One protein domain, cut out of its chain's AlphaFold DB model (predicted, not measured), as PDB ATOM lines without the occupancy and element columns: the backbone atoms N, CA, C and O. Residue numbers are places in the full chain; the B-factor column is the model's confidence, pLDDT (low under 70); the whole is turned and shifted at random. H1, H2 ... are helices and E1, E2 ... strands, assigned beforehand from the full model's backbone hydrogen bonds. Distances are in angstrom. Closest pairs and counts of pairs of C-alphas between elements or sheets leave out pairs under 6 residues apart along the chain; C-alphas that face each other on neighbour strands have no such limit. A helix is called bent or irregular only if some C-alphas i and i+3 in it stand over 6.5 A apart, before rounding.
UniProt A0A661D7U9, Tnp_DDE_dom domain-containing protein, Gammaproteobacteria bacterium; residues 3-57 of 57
ATOM      1  N   SER A   3      18.717  48.956 -39.774       84.94
ATOM      2  CA  SER A   3      19.582  48.323 -40.760       84.94
ATOM      3  C   SER A   3      19.689  49.147 -42.020       84.94
ATOM      4  O   SER A   3      18.698  49.692 -42.502       84.94
ATOM      5  N   PHE A   4      20.902  49.230 -42.552       87.94
ATOM      6  CA  PHE A   4      21.199  50.039 -43.723       87.94
ATOM      7  C   PHE A   4      22.180  49.310 -44.646       87.94
ATOM      8  O   PHE A   4      23.022  48.532 -44.183       87.94
ATOM      9  N   PRO A   5      22.052  49.508 -45.968       90.44
ATOM     10  CA  PRO A   5      22.991  48.953 -46.928       90.44
ATOM     11  C   PRO A   5      24.329  49.698 -46.853       90.44
ATOM     12  O   PRO A   5      24.373  50.923 -46.736       90.44
ATOM     13  N   VAL A   6      25.423  48.961 -46.997       90.50
ATOM     14  CA  VAL A   6      26.764  49.495 -47.243       90.50
ATOM     15  C   VAL A   6      27.172  49.041 -48.647       90.50
ATOM     16  O   VAL A   6      27.748  47.957 -48.803       90.50
ATOM     17  N   PRO A   7      26.809  49.813 -49.690       90.12
ATOM     18  CA  PRO A   7      27.146  49.475 -51.065       90.12
ATOM     19  C   PRO A   7      28.649  49.629 -51.304       90.12
ATOM     20  O   PRO A   7      29.258  50.622 -50.913       90.12
ATOM     21  N   VAL A   8      29.242  48.660 -51.997       90.44
ATOM     22  CA  VAL A   8      30.622  48.740 -52.495       90.44
ATOM     23  C   VAL A   8      30.661  49.306 -53.908       90.44
ATOM     24  O   VAL A   8      31.541  50.099 -54.241       90.44
ATOM     25  N   CYS A   9      29.715  48.904 -54.756       88.00
ATOM     26  CA  CYS A   9      29.565  49.449 -56.097       88.00
ATOM     27  C   CYS A   9      28.128  49.309 -56.604       88.00
ATOM     28  O   CYS A   9      27.347  48.509 -56.093       88.00
ATOM     29  N   ASP A  10      27.804  50.036 -57.670       87.31
ATOM     30  CA  ASP A  10      26.545  49.857 -58.391       87.31
ATOM     31  C   ASP A  10      26.503  48.518 -59.139       87.31
ATOM     32  O   ASP A  10      27.541  47.996 -59.570       87.31
ATOM     33  N   ASN A  11      25.295  48.003 -59.396       86.69
ATOM     34  CA  ASN A  11      25.101  46.713 -60.071       86.69
ATOM     35  C   ASN A  11      25.809  46.618 -61.433       86.69
ATOM     36  O   ASN A  11      26.350  45.573 -61.794       86.69
ATOM     37  N   ILE A  12      25.877  47.727 -62.171       87.31
ATOM     38  CA  ILE A  12      26.555  47.802 -63.473       87.31
ATOM     39  C   ILE A  12      28.064  47.506 -63.394       87.31
ATOM     40  O   ILE A  12      28.670  47.095 -64.385       87.31
ATOM     41  N   ARG A  13      28.689  47.694 -62.223       89.38
ATOM     42  CA  ARG A  13      30.137  47.540 -62.003       89.38
ATOM     43  C   ARG A  13      30.522  46.227 -61.321       89.38
ATOM     44  O   ARG A  13      31.720  45.975 -61.203       89.38
ATOM     45  N   ILE A  14      29.560  45.371 -60.963       89.19
ATOM     46  CA  ILE A  14      29.796  44.101 -60.246       89.19
ATOM     47  C   ILE A  14      30.872  43.252 -60.927       89.19
ATOM     48  O   ILE A  14      31.792  42.784 -60.269       89.19
ATOM     49  N   LYS A  15      30.839  43.145 -62.263       87.00
ATOM     50  CA  LYS A  15      31.808  42.348 -63.042       87.00
ATOM     51  C   LYS A  15      33.272  42.776 -62.866       87.00
ATOM     52  O   LYS A  15      34.171  42.024 -63.220       87.00
ATOM     53  N   ARG A  16      33.519  44.004 -62.405       89.00
ATOM     54  CA  ARG A  16      34.860  44.568 -62.179       89.00
ATOM     55  C   ARG A  16      35.182  44.723 -60.690       89.00
ATOM     56  O   ARG A  16      36.237  45.267 -60.362       89.00
ATOM     57  N   CYS A  17      34.278  44.314 -59.801       87.00
ATOM     58  CA  CYS A  17      34.483  44.416 -58.367       87.00
ATOM     59  C   CYS A  17      35.528  43.387 -57.916       87.00
ATOM     60  O   CYS A  17      35.524  42.248 -58.372       87.00
ATOM     61  N   LYS A  18      36.460  43.810 -57.056       86.62
ATOM     62  CA  LYS A  18      37.547  42.953 -56.539       86.62
ATOM     63  C   LYS A  18      37.365  42.563 -55.074       86.62
ATOM     64  O   LYS A  18      38.079  41.690 -54.600       86.62
ATOM     65  N   ILE A  19      36.460  43.243 -54.368       88.19
ATOM     66  CA  ILE A  19      36.258  43.097 -52.920       88.19
ATOM     67  C   ILE A  19      35.314  41.928 -52.637       88.19
ATOM     68  O   ILE A  19      35.625  41.065 -51.826       88.19
ATOM     69  N   TYR A  20      34.188  41.897 -53.344       85.12
ATOM     70  CA  TYR A  20      33.183  40.845 -53.279       85.12
ATOM     71  C   TYR A  20      33.023  40.241 -54.674       85.12
ATOM     72  O   TYR A  20      33.109  40.974 -55.665       85.12
ATOM     73  N   GLN A  21      32.867  38.920 -54.743       82.12
ATOM     74  CA  GLN A  21      32.801  38.167 -56.004       82.12
ATOM     75  C   GLN A  21      31.541  37.302 -56.104       82.12
ATOM     76  O   GLN A  21      31.091  37.027 -57.215       82.12
ATOM     77  N   ASP A  22      30.940  36.944 -54.970       84.94
ATOM     78  CA  ASP A  22      29.729  36.136 -54.930       84.94
ATOM     79  C   ASP A  22      28.448  36.948 -55.131       84.94
ATOM     80  O   ASP A  22      28.391  38.175 -54.962       84.94
ATOM     81  N   ASP A  23      27.395  36.221 -55.494       83.88
ATOM     82  CA  ASP A  23      26.047  36.753 -55.680       83.88
ATOM     83  C   ASP A  23      25.339  37.038 -54.346       83.88
ATOM     84  O   ASP A  23      24.379  37.807 -54.332       83.88
ATOM     85  N   GLU A  24      25.854  36.507 -53.230       87.31
ATOM     86  CA  GLU A  24      25.352  36.757 -51.868       87.31
ATOM     87  C   GLU A  24      25.371  38.247 -51.490       87.31
ATOM     88  O   GLU A  24      24.543  38.713 -50.722       87.31
ATOM     89  N   TYR A  25      26.254  39.034 -52.108       88.75
ATOM     90  CA  TYR A  25      26.370  40.470 -51.852       88.75
ATOM     91  C   TYR A  25      25.370  41.314 -52.656       88.75
ATOM     92  O   TYR A  25      25.407  42.542 -52.583       88.75
ATOM     93  N   ARG A  26      24.494  40.709 -53.471       88.69
ATOM     94  CA  ARG A  26      23.418  41.439 -54.161       88.69
ATOM     95  C   ARG A  26      22.214  41.561 -53.238       88.69
ATOM     96  O   ARG A  26      21.493  40.597 -53.011       88.69
ATOM     97  N   GLY A  27      21.950  42.776 -52.780       88.69
ATOM     98  CA  GLY A  27      20.808  43.080 -51.933       88.69
ATOM     99  C   GLY A  27      19.803  44.016 -52.596       88.69
ATOM    100  O   GLY A  27      20.115  44.784 -53.509       88.69
ATOM    101  N   TYR A  28      18.572  43.977 -52.092       89.44
ATOM    102  CA  TYR A  28      17.521  44.925 -52.444       89.44
ATOM    103  C   TYR A  28      17.011  45.632 -51.192       89.44
ATOM    104  O   TYR A  28      16.701  45.001 -50.179       89.44
ATOM    105  N   VAL A  29      16.918  46.956 -51.265       88.06
ATOM    106  CA  VAL A  29      16.361  47.786 -50.201       88.06
ATOM    107  C   VAL A  29      14.960  48.203 -50.599       88.06
ATOM    108  O   VAL A  29      14.776  49.103 -51.415       88.06
ATOM    109  N   LEU A  30      13.974  47.571 -49.963       86.12
ATOM    110  CA  LEU A  30      12.553  47.863 -50.162       86.12
ATOM    111  C   LEU A  30      12.208  49.326 -49.847       86.12
ATOM    112  O   LEU A  30      11.447  49.942 -50.582       86.12
ATOM    113  N   SER A  31      12.797  49.907 -48.797       84.31
ATOM    114  CA  SER A  31      12.489  51.277 -48.355       84.31
ATOM    115  C   SER A  31      12.949  52.376 -49.319       84.31
ATOM    116  O   SER A  31      12.382  53.461 -49.311       84.31
ATOM    117  N   GLN A  32      13.959  52.105 -50.149       83.25
ATOM    118  CA  GLN A  32      14.469  53.017 -51.184       83.25
ATOM    119  C   GLN A  32      14.220  52.484 -52.600       83.25
ATOM    120  O   GLN A  32      14.692  53.063 -53.579       83.25
ATOM    121  N   THR A  33      13.511  51.360 -52.725       87.62
ATOM    122  CA  THR A  33      13.274  50.643 -53.986       87.62
ATOM    123  C   THR A  33      14.532  50.444 -54.840       87.62
ATOM    124  O   THR A  33      14.476  50.472 -56.067       87.62
ATOM    125  N   SER A  34      15.685  50.261 -54.195       86.62
ATOM    126  CA  SER A  34      16.998  50.304 -54.845       86.62
ATOM    127  C   SER A  34      17.771  49.009 -54.635       86.62
ATOM    128  O   SER A  34      17.725  48.406 -53.562       86.62
ATOM    129  N   PHE A  35      18.501  48.586 -55.665       89.25
ATOM    130  CA  PHE A  35      19.425  47.455 -55.589       89.25
ATOM    131  C   PHE A  35      20.811  47.938 -55.174       89.25
ATOM    132  O   PHE A  35      21.253  49.000 -55.610       89.25
ATOM    133  N   PHE A  36      21.510  47.144 -54.370       90.19
ATOM    134  CA  PHE A  36      22.886  47.416 -53.981       90.19
ATOM    135  C   PHE A  36      23.745  46.161 -54.093       90.19
ATOM    136  O   PHE A  36      23.259  45.043 -53.928       90.19
ATOM    137  N   TYR A  37      25.039  46.363 -54.339       92.44
ATOM    138  CA  TYR A  37      26.040  45.313 -54.221       92.44
ATOM    139  C   TYR A  37      26.955  45.616 -53.038       92.44
ATOM    140  O   TYR A  37      27.749  46.558 -53.090       92.44
ATOM    141  N   GLY A  38      26.814  44.871 -51.948       90.81
ATOM    142  CA  GLY A  38      27.529  45.107 -50.702       90.81
ATOM    143  C   GLY A  38      26.931  44.340 -49.529       90.81
ATOM    144  O   GLY A  38      26.264  43.330 -49.710       90.81
ATOM    145  N   ILE A  39      27.181  44.825 -48.317       91.31
ATOM    146  CA  ILE A  39      26.710  44.186 -47.081       91.31
ATOM    147  C   ILE A  39      25.574  45.000 -46.477       91.31
ATOM    148  O   ILE A  39      25.538  46.222 -46.628       91.31
ATOM    149  N   ARG A  40      24.661  44.350 -45.761       88.69
ATOM    150  CA  ARG A  40      23.660  45.051 -44.959       88.69
ATOM    151  C   ARG A  40      24.114  45.036 -43.514       88.69
ATOM    152  O   ARG A  40      24.472  43.999 -42.981       88.69
ATOM    153  N   VAL A  41      24.123  46.188 -42.873       90.81
ATOM    154  CA  VAL A  41      24.586  46.302 -41.494       90.81
ATOM    155  C   VAL A  41      23.392  46.538 -40.592       90.81
ATOM    156  O   VAL A  41      22.549  47.373 -40.907       90.81
ATOM    157  N   HIS A  42      23.322  45.807 -39.482       88.50
ATOM    158  CA  HIS A  42      22.352  46.023 -38.417       88.50
ATOM    159  C   HIS A  42      23.055  46.664 -37.223       88.50
ATOM    160  O   HIS A  42      24.040  46.135 -36.708       88.50
ATOM    161  N   MET A  43      22.548  47.814 -36.783       86.25
ATOM    162  CA  MET A  43      22.943  48.410 -35.515       86.25
ATOM    163  C   MET A  43      22.070  47.843 -34.398       86.25
ATOM    164  O   MET A  43      20.835  47.926 -34.430       86.25
ATOM    165  N   VAL A  44      22.740  47.272 -33.401       86.94
ATOM    166  CA  VAL A  44      22.131  46.746 -32.183       86.94
ATOM    167  C   VAL A  44      22.686  47.545 -31.013       86.94
ATOM    168  O   VAL A  44      23.896  47.589 -30.791       86.94
ATOM    169  N   VAL A  45      21.794  48.210 -30.282       83.50
ATOM    170  CA  VAL A  45      22.142  48.902 -29.041       83.50
ATOM    171  C   VAL A  45      21.950  47.919 -27.896       83.50
ATOM    172  O   VAL A  45      20.857  47.379 -27.723       83.50
ATOM    173  N   ASN A  46      23.003  47.689 -27.119       83.38
ATOM    174  CA  ASN A  46      22.911  46.889 -25.905       83.38
ATOM    175  C   ASN A  46      22.455  47.743 -24.715       83.38
ATOM    176  O   ASN A  46      22.694  48.949 -24.665       83.38
ATOM    177  N   ASN A  47      21.897  47.093 -23.691       85.31
ATOM    178  CA  ASN A  47      21.464  47.739 -22.440       85.31
ATOM    179  C   ASN A  47      22.605  48.433 -21.666       85.31
ATOM    180  O   ASN A  47      22.348  49.183 -20.732       85.31
ATOM    181  N   GLN A  48      23.859  48.183 -22.048       82.06
ATOM    182  CA  GLN A  48      25.061  48.820 -21.502       82.06
ATOM    183  C   GLN A  48      25.487  50.073 -22.294       82.06
ATOM    184  O   GLN A  48      26.600  50.554 -22.116       82.06
ATOM    185  N   CYS A  49      24.612  50.619 -23.153       72.88
ATOM    186  CA  CYS A  49      24.906  51.753 -24.041       72.88
ATOM    187  C   CYS A  49      26.074  51.499 -25.014       72.88
ATOM    188  O   CYS A  49      26.741  52.431 -25.459       72.88
ATOM    189  N   GLU A  50      26.304  50.242 -25.389       80.12
ATOM    190  CA  GLU A  50      27.277  49.876 -26.418       80.12
ATOM    191  C   GLU A  50      26.580  49.698 -27.769       80.12
ATOM    192  O   GLU A  50      25.532  49.049 -27.862       80.12
ATOM    193  N   LEU A  51      27.181  50.254 -28.822       80.44
ATOM    194  CA  LEU A  51      26.737  50.062 -30.200       80.44
ATOM    195  C   LEU A  51      27.474  48.861 -30.794       80.44
ATOM    196  O   LEU A  51      28.689  48.908 -30.990       80.44
ATOM    197  N   ARG A  52      26.743  47.787 -31.100       80.31
ATOM    198  CA  ARG A  52      27.271  46.645 -31.852       80.31
ATOM    199  C   ARG A  52      26.785  46.704 -33.289       80.31
ATOM    200  O   ARG A  52      25.643  47.059 -33.578       80.31
ATOM    201  N   VAL A  53      27.702  46.365 -34.182       82.75
ATOM    202  CA  VAL A  53      27.504  46.403 -35.625       82.75
ATOM    203  C   VAL A  53      27.534  44.966 -36.120       82.75
ATOM    204  O   VAL A  53      28.579  44.319 -36.077       82.75
ATOM    205  N   GLU A  54      26.390  44.458 -36.566       82.75
ATOM    206  CA  GLU A  54      26.268  43.104 -37.102       82.75
ATOM    207  C   GLU A  54      26.205  43.150 -38.628       82.75
ATOM    208  O   GLU A  54      25.383  43.858 -39.218       82.75
ATOM    209  N   LYS A  55      27.097  42.398 -39.279       78.56
ATOM    210  CA  LYS A  55      27.088  42.214 -40.731       78.56
ATOM    211  C   LYS A  55      26.037  41.161 -41.086       78.56
ATOM    212  O   LYS A  55      26.177  40.006 -40.697       78.56
ATOM    213  N   LEU A  56      25.043  41.558 -41.870       71.38
ATOM    214  CA  LEU A  56      24.166  40.673 -42.625       71.38
ATOM    215  C   LEU A  56      24.713  40.548 -44.055       71.38
ATOM    216  O   LEU A  56      24.979  41.558 -44.720       71.38
ATOM    217  N   ILE A  57      24.901  39.304 -44.490       63.06
ATOM    218  CA  ILE A  57      25.137  38.933 -45.889       63.06
ATOM    219  C   ILE A  57      23.792  38.464 -46.429       63.06
ATOM    220  O   ILE A  57      23.182  37.600 -45.759       63.06
TER     221      ILE A  57
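What this domain is: This is residues 3 to 57 of the 57 residues of the protein "Tnp_DDE_dom domain-containing protein" of Gammaproteobacteria bacterium (UniProt A0A661D7U9). A long, sharply bent strand, E3, forms two hairpins, one with E2 and one with E4, which point different ways from its bend; E1 runs along the other side of E3, and the short helix H1 caps the end of the sheet away from the E3 to E4 turn. The printed part has 55 residues, with E1, H1, E2, E3 and E4 in that order, and is mostly strand. The strongly twisted, branched sheet is antiparallel in each neighbour pair. The whole is loose, with a radius of gyration of the C-alphas of 13.1 A, and only just flat, spanning 43 by 24 by 14 A.

How they stand to each other: E1, residues 3 to 9, is antiparallel to E3, residues 34 to 45, at 141 degrees, with N 6 and O 39 2.8 A apart. H1, residues 11 to 16, is on the sheet at a height of 8.2 A, over E1 and across the strands at 64 degrees to E1 on the local plane. The closest C-alphas of H1 and E3 are those of Asn 11 and Tyr 37, 6.1 A apart. H1 is irregular, with C-alphas 12 and 15 7.6 A apart; 0 of 2 O i to N i+4 pairs but 2 of 3 O i to N i+3 pairs are within hydrogen-bond range. E2, residues 26 to 29, and E3 form a hairpin, with N 27 and O 36 2.9 A apart. E3 bends by 99 degrees at residue 37. E3 and E4, residues 51 to 56, form a hairpin at 146 degrees, with N 42 and O 54 2.8 A apart. E2, E3 and E4 make a meander, each strand the antiparallel neighbour of the one before. E1 lies on one side of E3, E2 and E4 on the other; E2 and E4 are apart.

Where its parts are: E1 begins at C-alpha 3 (19.582, 48.323, -40.760) and is 18.3 A long. H1 spans 10.2 A and E2 10.3 A. E3 spans 26.3 A, from C-alpha 34 (16.998, 50.304, -54.845). E4, 15.8 A long, ends at C-alpha 56 (24.166, 40.673, -42.625).

The domain as a whole: The two C-alphas farthest apart, those of Lys 15 and Gln 48, are 42.6 A apart. The printed part has no cut and no long link. Its mean pLDDT is 85.8; residue 57 is under 70.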